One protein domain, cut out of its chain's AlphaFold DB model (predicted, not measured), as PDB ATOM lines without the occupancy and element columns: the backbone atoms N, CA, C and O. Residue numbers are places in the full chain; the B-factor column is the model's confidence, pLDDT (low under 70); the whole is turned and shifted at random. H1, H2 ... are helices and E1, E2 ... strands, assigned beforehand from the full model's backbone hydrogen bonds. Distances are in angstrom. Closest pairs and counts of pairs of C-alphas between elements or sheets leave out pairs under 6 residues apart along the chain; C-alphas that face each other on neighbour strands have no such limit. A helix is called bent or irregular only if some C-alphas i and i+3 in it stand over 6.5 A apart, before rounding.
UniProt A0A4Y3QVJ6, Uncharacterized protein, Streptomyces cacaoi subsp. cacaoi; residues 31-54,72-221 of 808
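Overview. This is residues 31 to 54 and 72 to 221 of the 808 residues of an uncharacterized protein of Streptomyces cacaoi subsp. cacaoi (UniProt A0A4Y3QVJ6). One helix, H5, runs through the middle, with the helical hairpin H3 and H4 at its first end and the crossed pair H6 and H7 at its last end. H1 and the short H2 pack beside this body, a small strand hairpin E1 and E2 lies near it, and a second, smaller group, the hairpin H8 and H9 with H10 near it, makes one end of the longest axis. The printed part has 174 residues with ten named helices and two strands, in the order H1 H2 E1 E2 H3 H4 H5 H6 H7 H8 H9 H10; the sheet E1 - E2 is antiparallel and the class is mostly helix. It is compact, with a radius of gyration of the C-alphas of 16.8 A and spans of 49 by 37 by 26 A.

Along the chain. H1, residues 31 to 39, begins at C-alpha 31 (287.260, 437.107, 157.458). H2 is residues 45 to 48, E1 80 to 82 and E2 88 to 90. H3 is residues 93 to 104, 16.7 A; H4 111 to 127, 24.4 A; H5 131 to 145, 21.0 A, from (283.239, 451.364, 160.226). H6 is residues 153 to 158, H7 163 to 176, 20.4 A, and H8 182 to 193, 15.1 A. H7 is irregular, with C-alphas 164 and 167 7.2 A apart; H8 is only just irregular, with C-alphas 188 and 191 6.8 A apart. H9 is residues 199 to 206; H10, 216 to 221, ends at (276.710, 448.007, 148.441).

Arrangement. H5 is the hub. Its residues 131 to 132 touch H4 at a steep tilt of 66 degrees, closest C-alphas Val 124 and Gly 131, 5.8 A. Its residues 135 to 139 touch H2, Leu 45 to Val 136, 5.8 A. Its residues 141 to 145 touch H7, Cys 141 to Val 173, 6.0 A. H5 and H6 only just touch, with 3 pairs of C-alphas within 8 A, Leu 144 to Ala 156 the closest at 7.0 A. H6 touches H7, Ala 153 to Thr 167, 4.4 A. The hairpin H3 and H4 stands at a shallow tilt of 6 degrees, Trp 103 to Ala 111, 5.4 A. H1 only just touches H4, with 3 such pairs, Leu 33 to Val 117, 7.1 A. In the hairpin E1 and E2, N 81 and O 89 are 2.9 A apart, within hydrogen-bond range. H8 and H9 touch, Ala 186 to Leu 205, 5.1 A; H10 is close to H8 but not clearly touching, Cys 191 to Val 221, 7.8 A. H5 and H8 are apart. Every O i to N i+4 pair is within range in H1, H3, H4, H5, H6, H9 and H10, 8 of 10 in H7 and 6 of 8 in H8; H2 is too short for one.

Size, cuts and confidence. The C-alphas farthest apart, Gly 85 and Arg 200, are 53.1 A apart. Residues 55 to 71 are not printed, and C-alphas 54 and 72 are 19.5 A apart across the cut. Of the links printed whole, none is long. The mean pLDDT of the printed part is 95.4, and no printed residue is under 70.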
ATOM      1  N   ALA A  31     286.927 438.455 156.986       96.06
ATOM      2  CA  ALA A  31     287.260 437.107 157.458       96.06
ATOM      3  C   ALA A  31     288.752 436.957 157.821       96.06
ATOM      4  O   ALA A  31     289.102 436.296 158.796       96.06
ATOM      5  N   GLU A  32     289.647 437.603 157.067       96.81
ATOM      6  CA  GLU A  32     291.077 437.639 157.387       96.81
ATOM      7  C   GLU A  32     291.341 438.440 158.665       96.81
ATOM      8  O   GLU A  32     292.075 437.983 159.539       96.81
ATOM      9  N   LEU A  33     290.700 439.603 158.808       97.75
ATOM     10  CA  LEU A  33     290.780 440.411 160.021       97.75
ATOM     11  C   LEU A  33     290.289 439.629 161.247       97.75
ATOM     12  O   LEU A  33     290.976 439.610 162.265       97.75
ATOM     13  N   ALA A  34     289.135 438.965 161.153       97.25
ATOM     14  CA  ALA A  34     288.565 438.171 162.237       97.25
ATOM     15  C   ALA A  34     289.509 437.037 162.666       97.25
ATOM     16  O   ALA A  34     289.819 436.930 163.852       97.25
ATOM     17  N   ARG A  35     290.062 436.274 161.708       97.62
ATOM     18  CA  ARG A  35     291.055 435.222 161.991       97.62
ATOM     19  C   ARG A  35     292.324 435.765 162.642       97.62
ATOM     20  O   ARG A  35     292.862 435.124 163.537       97.62
ATOM     21  N   ARG A  36     292.813 436.939 162.225       97.81
ATOM     22  CA  ARG A  36     293.984 437.578 162.858       97.81
ATOM     23  C   ARG A  36     293.706 437.984 164.299       97.81
ATOM     24  O   ARG A  36     294.550 437.771 165.159       97.81
ATOM     25  N   VAL A  37     292.532 438.552 164.569       97.94
ATOM     26  CA  VAL A  37     292.114 438.930 165.930       97.94
ATOM     27  C   VAL A  37     292.039 437.697 166.832       97.94
ATOM     28  O   VAL A  37     292.593 437.717 167.931       97.94
ATOM     29  N   GLU A  38     291.441 436.613 166.337       97.38
ATOM     30  CA  GLU A  38     291.361 435.332 167.044       97.38
ATOM     31  C   GLU A  38     292.750 434.717 167.286       97.38
ATOM     32  O   GLU A  38     293.062 434.323 168.408       97.38
ATOM     33  N   ALA A  39     293.626 434.707 166.274       97.56
ATOM     34  CA  ALA A  39     294.993 434.192 166.387       97.56
ATOM     35  C   ALA A  39     295.844 434.952 167.422       97.56
ATOM     36  O   ALA A  39     296.767 434.385 168.003       97.56
ATOM     37  N   LEU A  40     295.516 436.219 167.689       97.25
ATOM     38  CA  LEU A  40     296.144 437.039 168.732       97.25
ATOM     39  C   LEU A  40     295.559 436.801 170.139       97.25
ATOM     40  O   LEU A  40     296.006 437.421 171.114       97.25
ATOM     41  N   GLY A  41     294.579 435.902 170.253       97.19
ATOM     42  CA  GLY A  41     293.909 435.537 171.499       97.19
ATOM     43  C   GLY A  41     292.841 436.534 171.945       97.19
ATOM     44  O   GLY A  41     292.468 436.528 173.117       97.19
ATOM     45  N   PHE A  42     292.367 437.405 171.050       97.88
ATOM     46  CA  PHE A  42     291.289 438.345 171.342       97.88
ATOM     47  C   PHE A  42     289.952 437.809 170.833       97.88
ATOM     48  O   PHE A  42     289.868 437.222 169.757       97.88
ATOM     49  N   ARG A  43     288.881 438.062 171.585       97.75
ATOM     50  CA  ARG A  43     287.518 437.644 171.218       97.75
ATOM     51  C   ARG A  43     286.933 438.532 170.123       97.75
ATOM     52  O   ARG A  43     286.208 438.059 169.255       97.75
ATOM     53  N   HIS A  44     287.232 439.826 170.167       98.12
ATOM     54  CA  HIS A  44     286.765 440.815 169.194       98.12
ATOM     55  C   HIS A  44     287.675 442.048 169.176       98.12
ATOM     56  O   HIS A  44     288.473 442.288 170.083       98.12
ATOM     57  N   LEU A  45     287.501 442.903 168.169       98.31
ATOM     58  CA  LEU A  45     288.351 444.074 167.936       98.31
ATOM     59  C   LEU A  45     288.370 445.085 169.085       98.31
ATOM     60  O   LEU A  45     289.388 445.739 169.289       98.31
ATOM     61  N   ALA A  46     287.293 445.220 169.866       98.00
ATOM     62  CA  ALA A  46     287.316 446.142 171.005       98.00
ATOM     63  C   ALA A  46     288.351 445.761 172.087       98.00
ATOM     64  O   ALA A  46     288.800 446.649 172.807       98.00
ATOM     65  N   GLU A  47     288.779 444.494 172.173       97.44
ATOM     66  CA  GLU A  47     289.885 444.093 173.055       97.44
ATOM     67  C   GLU A  47     291.242 444.509 172.481       97.44
ATOM     68  O   GLU A  47     292.082 445.027 173.211       97.44
ATOM     69  N   VAL A  48     291.425 444.395 171.160       97.56
ATOM     70  CA  VAL A  48     292.623 444.894 170.458       97.56
ATOM     71  C   VAL A  48     292.800 446.401 170.682       97.56
ATOM     72  O   VAL A  48     293.914 446.901 170.810       97.56
ATOM     73  N   LEU A  49     291.696 447.144 170.781       97.50
ATOM     74  CA  LEU A  49     291.696 448.591 171.012       97.50
ATOM     75  C   LEU A  49     292.011 449.000 172.467       97.50
ATOM     76  O   LEU A  49     292.062 450.194 172.767       97.50
ATOM     77  N   ARG A  50     292.245 448.038 173.370       94.81
ATOM     78  CA  ARG A  50     292.605 448.260 174.779       94.81
ATOM     79  C   ARG A  50     294.032 447.756 175.037       94.81
ATOM     80  O   ARG A  50     294.208 446.608 175.434       94.81
ATOM     81  N   PRO A  51     295.065 448.591 174.820       90.88
ATOM     82  CA  PRO A  51     296.444 448.174 175.034       90.88
ATOM     83  C   PRO A  51     296.671 447.850 176.518       90.88
ATOM     84  O   PRO A  51     296.114 448.554 177.375       90.88
ATOM     85  N   PRO A  52     297.494 446.834 176.838       89.56
ATOM     86  CA  PRO A  52     297.792 446.477 178.218       89.56
ATOM     87  C   PRO A  52     298.411 447.668 178.958       89.56
ATOM     88  O   PRO A  52     299.040 448.550 178.361       89.56
ATOM     89  N   ALA A  53     298.193 447.733 180.274       82.12
ATOM     90  CA  ALA A  53     298.806 448.767 181.097       82.12
ATOM     91  C   ALA A  53     300.336 448.658 180.986       82.12
ATOM     92  O   ALA A  53     300.887 447.568 181.124       82.12
ATOM     93  N   ALA A  54     301.017 449.775 180.713       73.12
ATOM     94  CA  ALA A  54     302.474 449.790 180.634       73.12
ATOM     95  C   ALA A  54     303.052 449.299 181.969       73.12
ATOM     96  O   ALA A  54     302.684 449.817 183.024       73.12
ATOM     97  N   GLY A  72     283.539 448.836 181.018       93.69
ATOM     98  CA  GLY A  72     283.032 448.415 179.713       93.69
ATOM     99  C   GLY A  72     283.215 449.478 178.623       93.69
ATOM    100  O   GLY A  72     283.681 450.586 178.876       93.69
ATOM    101  N   PHE A  73     282.915 449.141 177.370       96.69
ATOM    102  CA  PHE A  73     282.841 450.101 176.261       96.69
ATOM    103  C   PHE A  73     281.393 450.272 175.798       96.69
ATOM    104  O   PHE A  73     280.580 449.356 175.932       96.69
ATOM    105  N   LEU A  74     281.084 451.445 175.247       96.69
ATOM    106  CA  LEU A  74     279.813 451.714 174.572       96.69
ATOM    107  C   LEU A  74     280.005 451.486 173.068       96.69
ATOM    108  O   LEU A  74     281.066 451.800 172.521       96.69
ATOM    109  N   VAL A  75     279.006 450.912 172.409       97.19
ATOM    110  CA  VAL A  75     279.010 450.509 171.000       97.19
ATOM    111  C   VAL A  75     277.717 450.899 170.267       97.19
ATOM    112  O   VAL A  75     277.743 451.054 169.042       97.19
ATOM    113  N   LEU A  76     276.584 451.090 170.954       95.06
ATOM    114  CA  LEU A  76     275.300 451.333 170.285       95.06
ATOM    115  C   LEU A  76     275.254 452.698 169.581       95.06
ATOM    116  O   LEU A  76     274.832 452.739 168.430       95.06
ATOM    117  N   ASP A  77     275.809 453.768 170.154       91.56
ATOM    118  CA  ASP A  77     275.803 455.121 169.545       91.56
ATOM    119  C   ASP A  77     277.173 455.597 169.033       91.56
ATOM    120  O   ASP A  77     277.447 456.782 168.829       91.56
ATOM    121  N   GLY A  78     278.091 454.660 168.841       94.31
ATOM    122  CA  GLY A  78     279.494 454.938 168.557       94.31
ATOM    123  C   GLY A  78     280.354 453.983 169.357       94.31
ATOM    124  O   GLY A  78     279.867 453.357 170.286       94.31
ATOM    125  N   LEU A  79     281.627 453.861 168.996       97.50
ATOM    126  CA  LEU A  79     282.565 453.071 169.779       97.50
ATOM    127  C   LEU A  79     283.274 453.996 170.773       97.50
ATOM    128  O   LEU A  79     284.084 454.825 170.354       97.50
ATOM    129  N   TRP A  80     282.956 453.881 172.061       96.88
ATOM    130  CA  TRP A  80     283.474 454.748 173.122       96.88
ATOM    131  C   TRP A  80     284.156 453.936 174.215       96.88
ATOM    132  O   TRP A  80     283.627 452.929 174.679       96.88
ATOM    133  N   PHE A  81     285.315 454.408 174.661       95.50
ATOM    134  CA  PHE A  81     286.075 453.807 175.754       95.50
ATOM    135  C   PHE A  81     286.154 454.772 176.941       95.50
ATOM    136  O   PHE A  81     286.182 455.991 176.727       95.50
ATOM    137  N   PRO A  82     286.220 454.257 178.178       93.06
ATOM    138  CA  PRO A  82     286.401 455.095 179.351       93.06
ATOM    139  C   PRO A  82     287.761 455.806 179.293       93.06
ATOM    140  O   PRO A  82     288.789 455.222 178.936       93.06
ATOM    141  N   ALA A  83     287.762 457.089 179.636       88.81
ATOM    142  CA  ALA A  83     288.939 457.936 179.767       88.81
ATOM    143  C   ALA A  83     289.099 458.413 181.222       88.81
ATOM    144  O   ALA A  83     288.244 458.195 182.082       88.81
ATOM    145  N   ARG A  84     290.227 459.066 181.524       86.06
ATOM    146  CA  ARG A  84     290.490 459.599 182.870       86.06
ATOM    147  C   ARG A  84     289.410 460.614 183.269       86.06
ATOM    148  O   ARG A  84     289.020 461.448 182.458       86.06
ATOM    149  N   GLY A  85     288.975 460.555 184.529       83.12
ATOM    150  CA  GLY A  85     287.987 461.485 185.090       83.12
ATOM    151  C   GLY A  85     286.524 461.139 184.795       83.12
ATOM    152  O   GLY A  85     285.686 462.029 184.852       83.12
ATOM    153  N   GLY A  86     286.213 459.882 184.451       82.31
ATOM    154  CA  GLY A  86     284.838 459.443 184.163       82.31
ATOM    155  C   GLY A  86     284.293 459.926 182.814       82.31
ATOM    156  O   GLY A  86     283.104 459.790 182.541       82.31
ATOM    157  N   LEU A  87     285.152 460.501 181.967       88.38
ATOM    158  CA  LEU A  87     284.794 460.943 180.623       88.38
ATOM    159  C   LEU A  87     284.825 459.769 179.639       88.38
ATOM    160  O   LEU A  87     285.634 458.854 179.772       88.38
ATOM    161  N   TRP A  88     283.992 459.835 178.604       92.50
ATOM    162  CA  TRP A  88     283.989 458.878 177.498       92.50
ATOM    163  C   TRP A  88     284.774 459.431 176.311       92.50
ATOM    164  O   TRP A  88     284.545 460.560 175.880       92.50
ATOM    165  N   ARG A  89     285.689 458.633 175.751       95.56
ATOM    166  CA  ARG A  89     286.439 458.985 174.539       95.56
ATOM    167  C   ARG A  89     285.959 458.157 173.358       95.56
ATOM    168  O   ARG A  89     286.008 456.928 173.399       95.56
ATOM    169  N   ARG A  90     285.536 458.830 172.286       96.56
ATOM    170  CA  ARG A  90     285.195 458.174 171.020       96.56
ATOM    171  C   ARG A  90     286.450 457.587 170.386       96.56
ATOM    172  O   ARG A  90     287.496 458.231 170.360       96.56
ATOM    173  N   MET A  91     286.329 456.394 169.823       97.69
ATOM    174  CA  MET A  91     287.361 455.819 168.976       97.69
ATOM    175  C   MET A  91     287.326 456.491 167.598       97.69
ATOM    176  O   MET A  91     286.505 456.153 166.746       97.69
ATOM    177  N   ASP A  92     288.210 457.465 167.407       96.88
ATOM    178  CA  ASP A  92     288.492 458.129 166.135       96.88
ATOM    179  C   ASP A  92     289.924 457.827 165.648       96.88
ATOM    180  O   ASP A  92     290.660 457.047 166.256       96.88
ATOM    181  N   LEU A  93     290.335 458.447 164.538       97.06
ATOM    182  CA  LEU A  93     291.659 458.234 163.949       97.06
ATOM    183  C   LEU A  93     292.804 458.652 164.891       97.06
ATOM    184  O   LEU A  93     293.850 458.002 164.929       97.06
ATOM    185  N   GLY A  94     292.620 459.729 165.659       97.12
ATOM    186  CA  GLY A  94     293.615 460.200 166.623       97.12
ATOM    187  C   GLY A  94     293.778 459.218 167.782       97.12
ATOM    188  O   GLY A  94     294.900 458.826 168.114       97.12
ATOM    189  N   CYS A  95     292.653 458.764 168.333       96.75
ATOM    190  CA  CYS A  95     292.573 457.751 169.377       96.75
ATOM    191  C   CYS A  95     293.169 456.409 168.921       96.75
ATOM    192  O   CYS A  95     293.891 455.765 169.687       96.75
ATOM    193  N   LEU A  96     292.925 455.996 167.675       97.75
ATOM    194  CA  LEU A  96     293.475 454.762 167.112       97.75
ATOM    195  C   LEU A  96     295.006 454.827 166.987       97.75
ATOM    196  O   LEU A  96     295.707 453.918 167.430       97.75
ATOM    197  N   ARG A  97     295.550 455.938 166.478       97.50
ATOM    198  CA  ARG A  97     297.008 456.152 166.391       97.50
ATOM    199  C   ARG A  97     297.671 456.205 167.763       97.50
ATOM    200  O   ARG A  97     298.776 455.698 167.945       97.50
ATOM    201  N   GLU A  98     297.014 456.825 168.739       96.69
ATOM    202  CA  GLU A  98     297.471 456.795 170.130       96.69
ATOM    203  C   GLU A  98     297.482 455.368 170.684       96.69
ATOM    204  O   GLU A  98     298.446 454.974 171.338       96.69
ATOM    205  N   THR A  99     296.458 454.575 170.369       96.69
ATOM    206  CA  THR A  99     296.381 453.155 170.733       96.69
ATOM    207  C   THR A  99     297.545 452.362 170.137       96.69
ATOM    208  O   THR A  99     298.189 451.607 170.864       96.69
ATOM    209  N   GLY A 100     297.902 452.606 168.872       96.81
ATOM    210  CA  GLY A 100     299.086 452.012 168.241       96.81
ATOM    211  C   GLY A 100     300.393 452.379 168.945       96.81
ATOM    212  O   GLY A 100     301.197 451.501 169.254       96.81
ATOM    213  N   ARG A 101     300.577 453.659 169.308       97.00
ATOM    214  CA  ARG A 101     301.744 454.091 170.103       97.00
ATOM    215  C   ARG A 101     301.805 453.401 171.467       97.00
ATOM    216  O   ARG A 101     302.886 453.039 171.921       97.00
ATOM    217  N   ARG A 102     300.656 453.206 172.120       95.62
ATOM    218  CA  ARG A 102     300.573 452.514 173.414       95.62
ATOM    219  C   ARG A 102     300.895 451.025 173.298       95.62
ATOM    220  O   ARG A 102     301.614 450.519 174.150       95.62
ATOM    221  N   TRP A 103     300.426 450.347 172.249       96.19
ATOM    222  CA  TRP A 103     300.817 448.964 171.957       96.19
ATOM    223  C   TRP A 103     302.323 448.838 171.734       96.19
ATOM    224  O   TRP A 103     302.957 448.002 172.373       96.19
ATOM    225  N   ALA A 104     302.913 449.724 170.928       95.62
ATOM    226  CA  ALA A 104     304.357 449.745 170.693       95.62
ATOM    227  C   ALA A 104     305.174 449.959 171.985       95.62
ATOM    228  O   ALA A 104     306.248 449.387 172.138       95.62
ATOM    229  N   ALA A 105     304.655 450.745 172.934       94.75
ATOM    230  CA  ALA A 105     305.304 451.010 174.221       94.75
ATOM    231  C   ALA A 105     305.037 449.943 175.305       94.75
ATOM    232  O   ALA A 105     305.590 450.043 176.398       94.75
ATOM    233  N   SER A 106     304.173 448.956 175.048       94.56
ATOM    234  CA  SER A 106     303.704 448.022 176.082       94.56
ATOM    235  C   SER A 106     304.688 446.905 176.438       94.56
ATOM    236  O   SER A 106     304.608 446.358 177.536       94.56
ATOM    237  N   GLY A 107     305.591 446.552 175.518       93.50
ATOM    238  CA  GLY A 107     306.446 445.368 175.637       93.50
ATOM    239  C   GLY A 107     305.728 444.029 175.400       93.50
ATOM    240  O   GLY A 107     306.362 442.987 175.543       93.50
ATOM    241  N   ASP A 108     304.436 444.024 175.036       95.00
ATOM    242  CA  ASP A 108     303.699 442.795 174.710       95.00
ATOM    243  C   ASP A 108     304.223 442.196 173.386       95.00
ATOM    244  O   ASP A 108     304.312 442.919 172.385       95.00
ATOM    245  N   PRO A 109     304.552 440.890 173.330       95.88
ATOM    246  CA  PRO A 109     305.078 440.255 172.120       95.88
ATOM    247  C   PRO A 109     304.119 440.326 170.921       95.88
ATOM    248  O   PRO A 109     304.570 440.266 169.780       95.88
ATOM    249  N   ARG A 110     302.812 440.507 171.150       97.19
ATOM    250  CA  ARG A 110     301.795 440.639 170.093       97.19
ATOM    251  C   ARG A 110     301.770 442.022 169.442       97.19
ATOM    252  O   ARG A 110     301.057 442.210 168.460       97.19
ATOM    253  N   ALA A 111     302.503 443.008 169.969       96.50
ATOM    254  CA  ALA A 111     302.409 444.403 169.533       96.50
ATOM    255  C   ALA A 111     302.675 444.602 168.029       96.50
ATOM    256  O   ALA A 111     302.042 445.458 167.411       96.50
ATOM    257  N   VAL A 112     303.572 443.805 167.434       96.38
ATOM    258  CA  VAL A 112     303.890 443.870 165.995       96.38
ATOM    259  C   VAL A 112     302.690 443.448 165.142       96.38
ATOM    260  O   VAL A 112     302.295 444.175 164.234       96.38
ATOM    261  N   ASP A 113     302.063 442.319 165.462       96.88
ATOM    262  CA  ASP A 113     300.896 441.826 164.724       96.88
ATOM    263  C   ASP A 113     299.656 442.696 164.968       96.88
ATOM    264  O   ASP A 113     298.875 442.964 164.050       96.88
ATOM    265  N   VAL A 114     299.501 443.214 166.193       97.75
ATOM    266  CA  VAL A 114     298.462 444.199 166.516       97.75
ATOM    267  C   VAL A 114     298.640 445.472 165.689       97.75
ATOM    268  O   VAL A 114     297.644 446.015 165.218       97.75
ATOM    269  N   ALA A 115     299.869 445.938 165.444       97.06
ATOM    270  CA  ALA A 115     300.098 447.102 164.589       97.06
ATOM    271  C   ALA A 115     299.533 446.892 163.171       97.06
ATOM    272  O   ALA A 115     298.827 447.763 162.669       97.06
ATOM    273  N   ALA A 116     299.717 445.706 162.578       96.75
ATOM    274  CA  ALA A 116     299.138 445.378 161.271       96.75
ATOM    275  C   ALA A 116     297.594 445.355 161.282       96.75
ATOM    276  O   ALA A 116     296.943 445.755 160.308       96.75
ATOM    277  N   VAL A 117     296.983 444.914 162.389       98.06
ATOM    278  CA  VAL A 117     295.529 445.020 162.595       98.06
ATOM    279  C   VAL A 117     295.110 446.491 162.661       98.06
ATOM    280  O   VAL A 117     294.192 446.891 161.947       98.06
ATOM    281  N   LEU A 118     295.797 447.317 163.457       98.00
ATOM    282  CA  LEU A 118     295.488 448.743 163.613       98.00
ATOM    283  C   LEU A 118     295.651 449.534 162.306       98.00
ATOM    284  O   LEU A 118     294.811 450.388 162.030       98.00
ATOM    285  N   ASP A 119     296.638 449.217 161.466       97.12
ATOM    286  CA  ASP A 119     296.802 449.820 160.132       97.12
ATOM    287  C   ASP A 119     295.594 449.533 159.223       97.12
ATOM    288  O   ASP A 119     295.103 450.399 158.485       97.12
ATOM    289  N   THR A 120     295.061 448.313 159.319       97.38
ATOM    290  CA  THR A 120     293.836 447.921 158.619       97.38
ATOM    291  C   THR A 120     292.637 448.727 159.141       97.38
ATOM    292  O   THR A 120     291.874 449.287 158.353       97.38
ATOM    293  N   LEU A 121     292.496 448.853 160.467       97.62
ATOM    294  CA  LEU A 121     291.432 449.639 161.107       97.62
ATOM    295  C   LEU A 121     291.519 451.139 160.787       97.62
ATOM    296  O   LEU A 121     290.494 451.808 160.655       97.62
ATOM    297  N   GLU A 122     292.729 451.676 160.639       97.75
ATOM    298  CA  GLU A 122     292.955 453.063 160.237       97.75
ATOM    299  C   GLU A 122     292.433 453.304 158.815       97.75
ATOM    300  O   GLU A 122     291.797 454.328 158.566       97.75
ATOM    301  N   THR A 123     292.613 452.344 157.905       96.38
ATOM    302  CA  THR A 123     292.021 452.402 156.557       96.38
ATOM    303  C   THR A 123     290.492 452.395 156.627       96.38
ATOM    304  O   THR A 123     289.854 453.266 156.043       96.38
ATOM    305  N   VAL A 124     289.906 451.510 157.443       95.94
ATOM    306  CA  VAL A 124     288.450 451.459 157.661       95.94
ATOM    307  C   VAL A 124     287.896 452.792 158.171       95.94
ATOM    308  O   VAL A 124     286.885 453.255 157.656       95.94
ATOM    309  N   LEU A 125     288.540 453.427 159.157       96.06
ATOM    310  CA  LEU A 125     288.081 454.715 159.698       96.06
ATOM    311  C   LEU A 125     288.141 455.859 158.688       96.06
ATOM    312  O   LEU A 125     287.323 456.775 158.768       96.06
ATOM    313  N   ARG A 126     289.129 455.846 157.785       95.81
ATOM    314  CA  ARG A 126     289.245 456.864 156.732       95.81
ATOM    315  C   ARG A 126     288.122 456.736 155.711       95.81
ATOM    316  O   ARG A 126     287.602 457.758 155.275       95.81
ATOM    317  N   ASP A 127     287.746 455.505 155.374       92.31
ATOM    318  CA  ASP A 127     286.689 455.227 154.403       92.31
ATOM    319  C   ASP A 127     285.288 455.396 155.016       92.31
ATOM    320  O   ASP A 127     284.351 455.833 154.346       92.31
ATOM    321  N   ASP A 128     285.136 455.066 156.303       93.62
ATOM    322  CA  ASP A 128     283.873 455.137 157.028       93.62
ATOM    323  C   ASP A 128     284.074 455.404 158.529       93.62
ATOM    324  O   ASP A 128     284.492 454.539 159.304       93.62
ATOM    325  N   ALA A 129     283.655 456.589 158.981       92.56
ATOM    326  CA  ALA A 129     283.725 456.993 160.385       92.56
ATOM    327  C   ALA A 129     282.904 456.099 161.344       92.56
ATOM    328  O   ALA A 129     283.134 456.126 162.556       92.56
ATOM    329  N   ALA A 130     281.939 455.322 160.835       94.25
ATOM    330  CA  ALA A 130     281.173 454.334 161.596       94.25
ATOM    331  C   ALA A 130     281.694 452.894 161.419       94.25
ATOM    332  O   ALA A 130     281.168 451.975 162.054       94.25
ATOM    333  N   GLY A 131     282.730 452.683 160.599       96.19
ATOM    334  CA  GLY A 131     283.239 451.364 160.226       96.19
ATOM    335  C   GLY A 131     283.686 450.523 161.423       96.19
ATOM    336  O   GLY A 131     283.238 449.389 161.568       96.19
ATOM    337  N   LEU A 132     284.470 451.086 162.352       97.38
ATOM    338  CA  LEU A 132     284.912 450.339 163.544       97.38
ATOM    339  C   LEU A 132     283.755 449.919 164.445       97.38
ATOM    340  O   LEU A 132     283.722 448.778 164.902       97.38
ATOM    341  N   ARG A 133     282.790 450.821 164.670       97.25
ATOM    342  CA  ARG A 133     281.569 450.501 165.418       97.25
ATOM    343  C   ARG A 133     280.855 449.327 164.756       97.25
ATOM    344  O   ARG A 133     280.488 448.387 165.448       97.25
ATOM    345  N   ARG A 134     280.673 449.373 163.431       97.81
ATOM    346  CA  ARG A 134     279.981 448.323 162.671       97.81
ATOM    347  C   ARG A 134     280.659 446.966 162.833       97.81
ATOM    348  O   ARG A 134     279.976 446.000 163.151       97.81
ATOM    349  N   ILE A 135     281.981 446.902 162.665       98.31
ATOM    350  CA  ILE A 135     282.727 445.639 162.739       98.31
ATOM    351  C   ILE A 135     282.704 445.070 164.165       98.31
ATOM    352  O   ILE A 135     282.427 443.885 164.339       98.31
ATOM    353  N   VAL A 136     282.946 445.902 165.189       98.44
ATOM    354  CA  VAL A 136     282.875 445.469 166.597       98.44
ATOM    355  C   VAL A 136     281.470 444.974 166.932       98.44
ATOM    356  O   VAL A 136     281.318 443.895 167.495       98.44
ATOM    357  N   LEU A 137     280.439 445.736 166.560       98.06
ATOM    358  CA  LEU A 137     279.052 445.375 166.831       98.06
ATOM    359  C   LEU A 137     278.662 444.073 166.119       98.06
ATOM    360  O   LEU A 137     278.026 443.227 166.734       98.06
ATOM    361  N   TRP A 138     279.103 443.869 164.874       98.44
ATOM    362  CA  TRP A 138     278.912 442.614 164.142       98.44
ATOM    363  C   TRP A 138     279.562 441.419 164.857       98.44
ATOM    364  O   TRP A 138     278.899 440.405 165.075       98.44
ATOM    365  N   GLN A 139     280.822 441.550 165.289       98.44
ATOM    366  CA  GLN A 139     281.529 440.501 166.040       98.44
ATOM    367  C   GLN A 139     280.821 440.164 167.359       98.44
ATOM    368  O   GLN A 139     280.637 438.992 167.676       98.44
ATOM    369  N   LEU A 140     280.380 441.181 168.106       98.50
ATOM    370  CA  LEU A 140     279.616 440.987 169.340       98.50
ATOM    371  C   LEU A 140     278.298 440.257 169.081       98.50
ATOM    372  O   LEU A 140     277.968 439.330 169.818       98.50
ATOM    373  N   CYS A 141     277.567 440.634 168.029       98.38
ATOM    374  CA  CYS A 141     276.325 439.963 167.658       98.38
ATOM    375  C   CYS A 141     276.566 438.482 167.326       98.38
ATOM    376  O   CYS A 141     275.820 437.636 167.810       98.38
ATOM    377  N   CYS A 142     277.637 438.151 166.592       97.94
ATOM    378  CA  CYS A 142     278.014 436.758 166.320       97.94
ATOM    379  C   CYS A 142     278.339 435.994 167.614       97.94
ATOM    380  O   CYS A 142     277.758 434.947 167.872       97.94
ATOM    381  N   LEU A 143     279.191 436.547 168.488       98.00
ATOM    382  CA  LEU A 143     279.587 435.905 169.753       98.00
ATOM    383  C   LEU A 143     278.424 435.699 170.738       98.00
ATOM    384  O   LEU A 143     278.441 434.753 171.537       98.00
ATOM    385  N   LEU A 144     277.442 436.603 170.721       98.00
ATOM    386  CA  LEU A 144     276.212 436.486 171.501       98.00
ATOM    387  C   LEU A 144     275.280 435.426 170.907       98.00
ATOM    388  O   LEU A 144     274.789 434.579 171.649       98.00
ATOM    389  N   GLN A 145     275.083 435.444 169.589       97.50
ATOM    390  CA  GLN A 145     274.158 434.554 168.892       97.50
ATOM    391  C   GLN A 145     274.653 433.102 168.816       97.50
ATOM    392  O   GLN A 145     273.872 432.170 168.986       97.50
ATOM    393  N   ASP A 146     275.952 432.888 168.599       96.88
ATOM    394  CA  ASP A 146     276.536 431.558 168.349       96.88
ATOM    395  C   ASP A 146     276.847 430.799 169.646       96.88
ATOM    396  O   ASP A 146     277.351 429.680 169.666       96.88
ATOM    397  N   GLY A 147     276.519 431.424 170.769       92.94
ATOM    398  CA  GLY A 147     276.900 431.017 172.096       92.94
ATOM    399  C   GLY A 147     276.231 429.797 172.706       92.94
ATOM    400  O   GLY A 147     276.466 429.545 173.891       92.94
ATOM    401  N   GLY A 148     275.348 429.122 171.968       92.12
ATOM    402  CA  GLY A 148     274.538 427.987 172.424       92.12
ATOM    403  C   GLY A 148     273.474 428.315 173.482       92.12
ATOM    404  O   GLY A 148     272.646 427.464 173.799       92.12
ATOM    405  N   LYS A 149     273.470 429.537 174.024       95.00
ATOM    406  CA  LYS A 149     272.468 430.063 174.956       95.00
ATOM    407  C   LYS A 149     271.803 431.294 174.340       95.00
ATOM    408  O   LYS A 149     272.466 431.979 173.560       95.00
ATOM    409  N   PRO A 150     270.542 431.594 174.698       96.56
ATOM    410  CA  PRO A 150     269.913 432.852 174.318       96.56
ATOM    411  C   PRO A 150     270.809 434.045 174.696       96.56
ATOM    412  O   PRO A 150     271.398 434.018 175.779       96.56
ATOM    413  N   PRO A 151     270.931 435.072 173.835       96.75
ATOM    414  CA  PRO A 151     271.663 436.287 174.166       96.75
ATOM    415  C   PRO A 151     271.130 436.918 175.459       96.75
ATOM    416  O   PRO A 151     269.932 437.174 175.578       96.75
ATOM    417  N   ASP A 152     272.016 437.194 176.414       97.44
ATOM    418  CA  ASP A 152     271.671 437.849 177.676       97.44
ATOM    419  C   ASP A 152     272.633 439.006 178.001       97.44
ATOM    420  O   ASP A 152     273.719 439.149 177.422       97.44
ATOM    421  N   ALA A 153     272.189 439.887 178.900       96.88
ATOM    422  CA  ALA A 153     272.924 441.092 179.276       96.88
ATOM    423  C   ALA A 153     274.244 440.769 179.993       96.88
ATOM    424  O   ALA A 153     275.231 441.485 179.834       96.88
ATOM    425  N   GLU A 154     274.280 439.690 180.775       96.12
ATOM    426  CA  GLU A 154     275.473 439.295 181.520       96.12
ATOM    427  C   GLU A 154     276.589 438.869 180.565       96.12
ATOM    428  O   GLU A 154     277.724 439.327 180.683       96.12
ATOM    429  N   ARG A 155     276.260 438.072 179.550       96.69
ATOM    430  CA  ARG A 155     277.181 437.651 178.499       96.69
ATOM    431  C   ARG A 155     277.679 438.832 177.673       96.69
ATOM    432  O   ARG A 155     278.868 438.894 177.366       96.69
ATOM    433  N   ALA A 156     276.814 439.793 177.343       97.00
ATOM    434  CA  ALA A 156     277.243 441.025 176.682       97.00
ATOM    435  C   ALA A 156     278.244 441.811 177.554       97.00
ATOM    436  O   ALA A 156     279.275 442.262 177.050       97.00
ATOM    437  N   ALA A 157     278.011 441.891 178.868       96.19
ATOM    438  CA  ALA A 157     278.954 442.497 179.806       96.19
ATOM    439  C   ALA A 157     280.273 441.707 179.935       96.19
ATOM    440  O   ALA A 157     281.344 442.307 180.014       96.19
ATOM    441  N   GLN A 158     280.239 440.370 179.877       94.94
ATOM    442  CA  GLN A 158     281.439 439.516 179.852       94.94
ATOM    443  C   GLN A 158     282.280 439.708 178.578       94.94
ATOM    444  O   GLN A 158     283.499 439.515 178.605       94.94
ATOM    445  N   LEU A 159     281.653 440.115 177.469       96.62
ATOM    446  CA  LEU A 159     282.318 440.577 176.243       96.62
ATOM    447  C   LEU A 159     282.789 442.046 176.345       96.62
ATOM    448  O   LEU A 159     283.208 442.651 175.369       96.62
ATOM    449  N   GLY A 160     282.734 442.655 177.530       96.00
ATOM    450  CA  GLY A 160     283.243 444.002 177.777       96.00
ATOM    451  C   GLY A 160     282.304 445.136 177.363       96.00
ATOM    452  O   GLY A 160     282.717 446.293 177.436       96.00
ATOM    453  N   VAL A 161     281.060 444.852 176.962       97.12
ATOM    454  CA  VAL A 161     280.049 445.894 176.720       97.12
ATOM    455  C   VAL A 161     279.620 446.498 178.057       97.12
ATOM    456  O   VAL A 161     279.366 445.782 179.023       97.12
ATOM    457  N   HIS A 162     279.539 447.823 178.136       96.19
ATOM    458  CA  HIS A 162     279.127 448.516 179.356       96.19
ATOM    459  C   HIS A 162     277.692 448.142 179.761       96.19
ATOM    460  O   HIS A 162     276.817 447.967 178.904       96.19
ATOM    461  N   ARG A 163     277.412 448.066 181.070       94.62
ATOM    462  CA  ARG A 163     276.118 447.573 181.589       94.62
ATOM    463  C   ARG A 163     274.907 448.367 181.092       94.62
ATOM    464  O   ARG A 163     273.836 447.793 180.915       94.62
ATOM    465  N   LEU A 164     275.095 449.662 180.821       93.25
ATOM    466  CA  LEU A 164     274.068 450.542 180.241       93.25
ATOM    467  C   LEU A 164     273.559 450.069 178.869       93.25
ATOM    468  O   LEU A 164     272.388 450.267 178.562       93.25
ATOM    469  N   GLU A 165     274.407 449.441 178.051       96.19
ATOM    470  CA  GLU A 165     274.032 448.980 176.708       96.19
ATOM    471  C   GLU A 165     273.820 447.466 176.627       96.19
ATOM    472  O   GLU A 165     273.104 446.996 175.742       96.19
ATOM    473  N   ALA A 166     274.400 446.698 177.553       96.38
ATOM    474  CA  ALA A 166     274.410 445.238 177.519       96.38
ATOM    475  C   ALA A 166     273.005 444.619 177.381       96.38
ATOM    476  O   ALA A 166     272.796 443.734 176.550       96.38
ATOM    477  N   THR A 167     272.021 445.130 178.133       95.81
ATOM    478  CA  THR A 167     270.624 444.662 178.068       95.81
ATOM    479  C   THR A 167     269.975 444.958 176.716       95.81
ATOM    480  O   THR A 167     269.316 444.090 176.143       95.81
ATOM    481  N   LEU A 168     270.169 446.169 176.184       96.19
ATOM    482  CA  LEU A 168     269.589 446.577 174.902       96.19
ATOM    483  C   LEU A 168     270.220 445.820 173.734       96.19
ATOM    484  O   LEU A 168     269.505 445.392 172.831       96.19
ATOM    485  N   LEU A 169     271.538 445.614 173.773       97.50
ATOM    486  CA  LEU A 169     272.254 444.844 172.765       97.50
ATOM    487  C   LEU A 169     271.796 443.384 172.752       97.50
ATOM    488  O   LEU A 169     271.424 442.883 171.696       97.50
ATOM    489  N   ALA A 170     271.783 442.713 173.908       97.69
ATOM    490  CA  ALA A 170     271.359 441.317 174.000       97.69
ATOM    491  C   ALA A 170     269.931 441.124 173.473       97.69
ATOM    492  O   ALA A 170     269.678 440.224 172.673       97.69
ATOM    493  N   ARG A 171     269.018 442.027 173.847       97.31
ATOM    494  CA  ARG A 171     267.642 442.013 173.350       97.31
ATOM    495  C   ARG A 171     267.567 442.234 171.838       97.31
ATOM    496  O   ARG A 171     266.856 441.500 171.161       97.31
ATOM    497  N   ALA A 172     268.315 443.193 171.295       97.00
ATOM    498  CA  ALA A 172     268.349 443.430 169.854       97.00
ATOM    499  C   ALA A 172     268.877 442.215 169.076       97.00
ATOM    500  O   ALA A 172     268.340 441.883 168.019       97.00
ATOM    501  N   VAL A 173     269.899 441.528 169.605       97.88
ATOM    502  CA  VAL A 173     270.456 440.313 168.986       97.88
ATOM    503  C   VAL A 173     269.417 439.198 168.992       97.88
ATOM    504  O   VAL A 173     269.163 438.610 167.943       97.88
ATOM    505  N   ALA A 174     268.764 438.971 170.135       97.12
ATOM    506  CA  ALA A 174     267.718 437.964 170.279       97.12
ATOM    507  C   ALA A 174     266.510 438.206 169.355       97.12
ATOM    508  O   ALA A 174     265.915 437.243 168.875       97.12
ATOM    509  N   GLU A 175     266.144 439.468 169.099       95.69
ATOM    510  CA  GLU A 175     264.981 439.805 168.269       95.69
ATOM    511  C   GLU A 175     265.273 439.814 166.758       95.69
ATOM    512  O   GLU A 175     264.357 439.560 165.976       95.69
ATOM    513  N   GLY A 176     266.505 440.105 166.316       92.69
ATOM    514  CA  GLY A 176     266.729 440.439 164.903       92.69
ATOM    515  C   GLY A 176     268.068 440.069 164.272       92.69
ATOM    516  O   GLY A 176     268.226 440.310 163.072       92.69
ATOM    517  N   PHE A 177     269.034 439.502 165.003       96.50
ATOM    518  CA  PHE A 177     270.313 439.122 164.394       96.50
ATOM    519  C   PHE A 177     270.252 437.705 163.798       96.50
ATOM    520  O   PHE A 177     269.857 436.765 164.491       96.50
ATOM    521  N   PRO A 178     270.643 437.502 162.523       95.44
ATOM    522  CA  PRO A 178     270.580 436.182 161.908       95.44
ATOM    523  C   PRO A 178     271.555 435.211 162.582       95.44
ATOM    524  O   PRO A 178     272.695 435.566 162.883       95.44
ATOM    525  N   GLY A 179     271.123 433.962 162.781       95.88
ATOM    526  CA  GLY A 179     271.991 432.856 163.197       95.88
ATOM    527  C   GLY A 179     273.077 432.513 162.160       95.88
ATOM    528  O   GLY A 179     273.084 433.086 161.064       95.88
ATOM    529  N   PRO A 180     273.996 431.586 162.483       95.94
ATOM    530  CA  PRO A 180     275.003 431.127 161.532       95.94
ATOM    531  C   PRO A 180     274.327 430.454 160.328       95.94
ATOM    532  O   PRO A 180     273.354 429.713 160.481       95.94
ATOM    533  N   GLY A 181     274.830 430.722 159.121       96.75
ATOM    534  CA  GLY A 181     274.309 430.149 157.881       96.75
ATOM    535  C   GLY A 181     274.494 431.053 156.664       96.75
ATOM    536  O   GLY A 181     275.045 432.147 156.750       96.75
ATOM    537  N   ALA A 182     273.942 430.620 155.526       96.62
ATOM    538  CA  ALA A 182     274.239 431.187 154.207       96.62
ATOM    539  C   ALA A 182     273.968 432.697 154.051       96.62
ATOM    540  O   ALA A 182     274.605 433.341 153.219       96.62
ATOM    541  N   GLY A 183     273.017 433.260 154.806       96.69
ATOM    542  CA  GLY A 183     272.755 434.704 154.809       96.69
ATOM    543  C   GLY A 183     273.855 435.495 155.519       96.69
ATOM    544  O   GLY A 183     274.279 436.535 155.023       96.69
ATOM    545  N   ARG A 184     274.363 434.972 156.643       96.75
ATOM    546  CA  ARG A 184     275.489 435.567 157.371       96.75
ATOM    547  C   ARG A 184     276.785 435.416 156.577       96.75
ATOM    548  O   ARG A 184     277.469 436.410 156.368       96.75
ATOM    549  N   ASP A 185     277.045 434.225 156.037       97.00
ATOM    550  CA  ASP A 185     278.213 433.971 155.182       97.00
ATOM    551  C   ASP A 185     278.227 434.937 153.984       97.00
ATOM    552  O   ASP A 185     279.243 435.557 153.674       97.00
ATOM    553  N   ALA A 186     277.067 435.152 153.348       97.56
ATOM    554  CA  ALA A 186     276.940 436.112 152.258       97.56
ATOM    555  C   ALA A 186     277.190 437.561 152.698       97.56
ATOM    556  O   ALA A 186     277.766 438.335 151.934       97.56
ATOM    557  N   ALA A 187     276.775 437.938 153.910       97.00
ATOM    558  CA  ALA A 187     276.974 439.285 154.437       97.00
ATOM    559  C   ALA A 187     278.454 439.587 154.700       97.00
ATOM    560  O   ALA A 187     278.881 440.733 154.536       97.00
ATOM    561  N   GLU A 188     279.228 438.572 155.082       96.50
ATOM    562  CA  GLU A 188     280.671 438.661 155.307       96.50
ATOM    563  C   GLU A 188     281.467 438.605 153.997       96.50
ATOM    564  O   GLU A 188     282.450 439.329 153.839       96.50
ATOM    565  N   GLU A 189     281.026 437.794 153.030       96.81
ATOM    566  CA  GLU A 189     281.736 437.577 151.765       96.81
ATOM    567  C   GLU A 189     281.473 438.679 150.720       96.81
ATOM    568  O   GLU A 189     282.349 438.986 149.907       96.81
ATOM    569  N   ILE A 190     280.292 439.316 150.720       97.00
ATOM    570  CA  ILE A 190     279.890 440.234 149.638       97.00
ATOM    571  C   ILE A 190     280.869 441.396 149.432       97.00
ATOM    572  O   ILE A 190     281.134 441.751 148.287       97.00
ATOM    573  N   CYS A 191     281.457 441.949 150.497       93.69
ATOM    574  CA  CYS A 191     282.446 443.033 150.411       93.69
ATOM    575  C   CYS A 191     283.863 442.564 150.042       93.69
ATOM    576  O   CYS A 191     284.729 443.396 149.772       93.69
ATOM    577  N   GLU A 192     284.123 441.254 150.037       93.12
ATOM    578  CA  GLU A 192     285.345 440.701 149.448       93.12
ATOM    579  C   GLU A 192     285.188 440.525 147.938       93.12
ATOM    580  O   GLU A 192     286.079 440.857 147.155       93.12
ATOM    581  N   VAL A 193     284.024 440.029 147.525       93.75
ATOM    582  CA  VAL A 193     283.717 439.756 146.120       93.75
ATOM    583  C   VAL A 193     283.452 441.050 145.355       93.75
ATOM    584  O   VAL A 193     283.930 441.205 144.232       93.75
ATOM    585  N   TRP A 194     282.729 441.991 145.960       91.25
ATOM    586  CA  TRP A 194     282.494 443.342 145.456       91.25
ATOM    587  C   TRP A 194     283.454 444.312 146.154       91.25
ATOM    588  O   TRP A 194     283.441 444.359 147.382       91.25
ATOM    589  N   PRO A 195     284.288 445.095 145.439       81.38
ATOM    590  CA  PRO A 195     284.122 445.610 144.070       81.38
ATOM    591  C   PRO A 195     284.880 444.835 142.971       81.38
ATOM    592  O   PRO A 195     285.263 445.405 141.949       81.38
ATOM    593  N   GLY A 196     285.173 443.549 143.180       82.12
ATOM    594  CA  GLY A 196     285.837 442.717 142.178       82.12
ATOM    595  C   GLY A 196     284.993 442.475 140.916       82.12
ATOM    596  O   GLY A 196     283.805 442.767 140.852       82.12
ATOM    597  N   HIS A 197     285.608 441.862 139.899       82.62
ATOM    598  CA  HIS A 197     285.001 441.591 138.573       82.62
ATOM    599  C   HIS A 197     284.097 440.358 138.561       82.62
ATOM    600  O   HIS A 197     283.840 439.783 137.504       82.62
ATOM    601  N   ARG A 198     283.669 439.911 139.741       93.19
ATOM    602  CA  ARG A 198     282.858 438.712 139.931       93.19
ATOM    603  C   ARG A 198     281.400 439.096 140.160       93.19
ATOM    604  O   ARG A 198     280.815 438.793 141.199       93.19
ATOM    605  N   LEU A 199     280.846 439.849 139.208       95.75
ATOM    606  CA  LEU A 199     279.511 440.435 139.304       95.75
ATOM    607  C   LEU A 199     278.439 439.361 139.524       95.75
ATOM    608  O   LEU A 199     277.517 439.569 140.311       95.75
ATOM    609  N   ARG A 200     278.551 438.197 138.869       96.19
ATOM    610  CA  ARG A 200     277.560 437.120 139.027       96.19
ATOM    611  C   ARG A 200     277.628 436.468 140.392       96.19
ATOM    612  O   ARG A 200     276.579 436.242 140.993       96.19
ATOM    613  N   HIS A 201     278.832 436.227 140.898       96.56
ATOM    614  CA  HIS A 201     279.021 435.734 142.259       96.56
ATOM    615  C   HIS A 201     278.476 436.731 143.292       96.56
ATOM    616  O   HIS A 201     277.699 436.347 144.161       96.56
ATOM    617  N   ALA A 202     278.769 438.027 143.138       97.00
ATOM    618  CA  ALA A 202     278.240 439.067 144.021       97.00
ATOM    619  C   ALA A 202     276.702 439.139 143.995       97.00
ATOM    620  O   ALA A 202     276.076 439.235 145.048       97.00
ATOM    621  N   LEU A 203     276.073 439.039 142.816       97.12
ATOM    622  CA  LEU A 203     274.609 438.982 142.685       97.12
ATOM    623  C   LEU A 203     274.010 437.734 143.351       97.12
ATOM    624  O   LEU A 203     272.946 437.823 143.963       97.12
ATOM    625  N   ALA A 204     274.692 436.589 143.276       97.44
ATOM    626  CA  ALA A 204     274.264 435.365 143.949       97.44
ATOM    627  C   ALA A 204     274.342 435.482 145.482       97.44
ATOM    628  O   ALA A 204     273.447 434.992 146.172       97.44
ATOM    629  N   LEU A 205     275.365 436.160 146.018       97.62
ATOM    630  CA  LEU A 205     275.447 436.489 147.446       97.62
ATOM    631  C   LEU A 205     274.348 437.480 147.847       97.62
ATOM    632  O   LEU A 205     273.636 437.245 148.817       97.62
ATOM    633  N   ALA A 206     274.143 438.539 147.060       97.38
ATOM    634  CA  ALA A 206     273.107 439.541 147.302       97.38
ATOM    635  C   ALA A 206     271.689 438.953 147.348       97.38
ATOM    636  O   ALA A 206     270.866 439.421 148.127       97.38
ATOM    637  N   ALA A 207     271.407 437.908 146.565       97.81
ATOM    638  CA  ALA A 207     270.120 437.209 146.590       97.81
ATOM    639  C   ALA A 207     269.830 436.479 147.919       97.81
ATOM    640  O   ALA A 207     268.685 436.116 148.175       97.81
ATOM    641  N   ARG A 208     270.849 436.256 148.762       97.75
ATOM    642  CA  ARG A 208     270.723 435.650 150.101       97.75
ATOM    643  C   ARG A 208     270.587 436.691 151.214       97.75
ATOM    644  O   ARG A 208     270.386 436.321 152.368       97.75
ATOM    645  N   LEU A 209     270.729 437.971 150.878       97.25
ATOM    646  CA  LEU A 209     270.654 439.092 151.809       97.25
ATOM    647  C   LEU A 209     269.257 439.728 151.780       97.25
ATOM    648  O   LEU A 209     268.519 439.556 150.805       97.25
ATOM    649  N   PRO A 210     268.874 440.488 152.823       95.88
ATOM    650  CA  PRO A 210     267.628 441.247 152.813       95.88
ATOM    651  C   PRO A 210     267.545 442.178 151.595       95.88
ATOM    652  O   PRO A 210     268.489 442.905 151.290       95.88
ATOM    653  N   ALA A 211     266.402 442.175 150.901       94.12
ATOM    654  CA  ALA A 211     266.211 442.993 149.702       94.12
ATOM    655  C   ALA A 211     266.235 444.504 150.002       94.12
ATOM    656  O   ALA A 211     266.725 445.283 149.173       94.12
ATOM    657  N   ASP A 212     265.744 444.885 151.185       94.75
ATOM    658  CA  ASP A 212     265.733 446.245 151.721       94.75
ATOM    659  C   ASP A 212     266.420 446.262 153.101       94.75
ATOM    660  O   ASP A 212     265.765 446.119 154.136       94.75
ATOM    661  N   PRO A 213     267.765 446.291 153.136       95.56
ATOM    662  CA  PRO A 213     268.503 446.271 154.390       95.56
ATOM    663  C   PRO A 213     268.337 447.597 155.145       95.56
ATOM    664  O   PRO A 213     268.530 448.675 154.581       95.56
ATOM    665  N   ALA A 214     268.064 447.519 156.448       92.56
ATOM    666  CA  ALA A 214     268.052 448.687 157.331       92.56
ATOM    667  C   ALA A 214     269.469 449.261 157.545       92.56
ATOM    668  O   ALA A 214     269.638 450.433 157.888       92.56
ATOM    669  N   ASP A 215     270.504 448.444 157.325       94.00
ATOM    670  CA  ASP A 215     271.899 448.869 157.364       94.00
ATOM    671  C   ASP A 215     272.266 449.678 156.108       94.00
ATOM    672  O   ASP A 215     272.399 449.143 155.005       94.00
ATOM    673  N   HIS A 216     272.487 450.981 156.287       91.38
ATOM    674  CA  HIS A 216     272.828 451.912 155.211       91.38
ATOM    675  C   HIS A 216     274.096 451.532 154.423       91.38
ATOM    676  O   HIS A 216     274.206 451.883 153.244       91.38
ATOM    677  N   ALA A 217     275.066 450.852 155.043       93.00
ATOM    678  CA  ALA A 217     276.291 450.451 154.359       93.00
ATOM    679  C   ALA A 217     276.024 449.274 153.422       93.00
ATOM    680  O   ALA A 217     276.393 449.330 152.247       93.00
ATOM    681  N   LEU A 218     275.288 448.267 153.902       95.19
ATOM    682  CA  LEU A 218     274.828 447.167 153.061       95.19
ATOM    683  C   LEU A 218     273.884 447.668 151.955       95.19
ATOM    684  O   LEU A 218     274.048 447.294 150.794       95.19
ATOM    685  N   ALA A 219     272.963 448.586 152.271       95.50
ATOM    686  CA  ALA A 219     272.072 449.216 151.294       95.50
ATOM    687  C   ALA A 219     272.848 449.892 150.151       95.50
ATOM    688  O   ALA A 219     272.474 449.782 148.981       95.50
ATOM    689  N   ARG A 220     273.954 450.574 150.478       94.69
ATOM    690  CA  ARG A 220     274.843 451.214 149.498       94.69
ATOM    691  C   ARG A 220     275.537 450.187 148.606       94.69
ATOM    692  O   ARG A 220     275.543 450.372 147.390       94.69
ATOM    693  N   VAL A 221     276.075 449.110 149.187       94.81
ATOM    694  CA  VAL A 221     276.710 448.007 148.441       94.81
ATOM    695  C   VAL A 221     275.712 447.369 147.474       94.81
ATOM    696  O   VAL A 221     275.989 447.284 146.279       94.81
TER     697      VAL A 221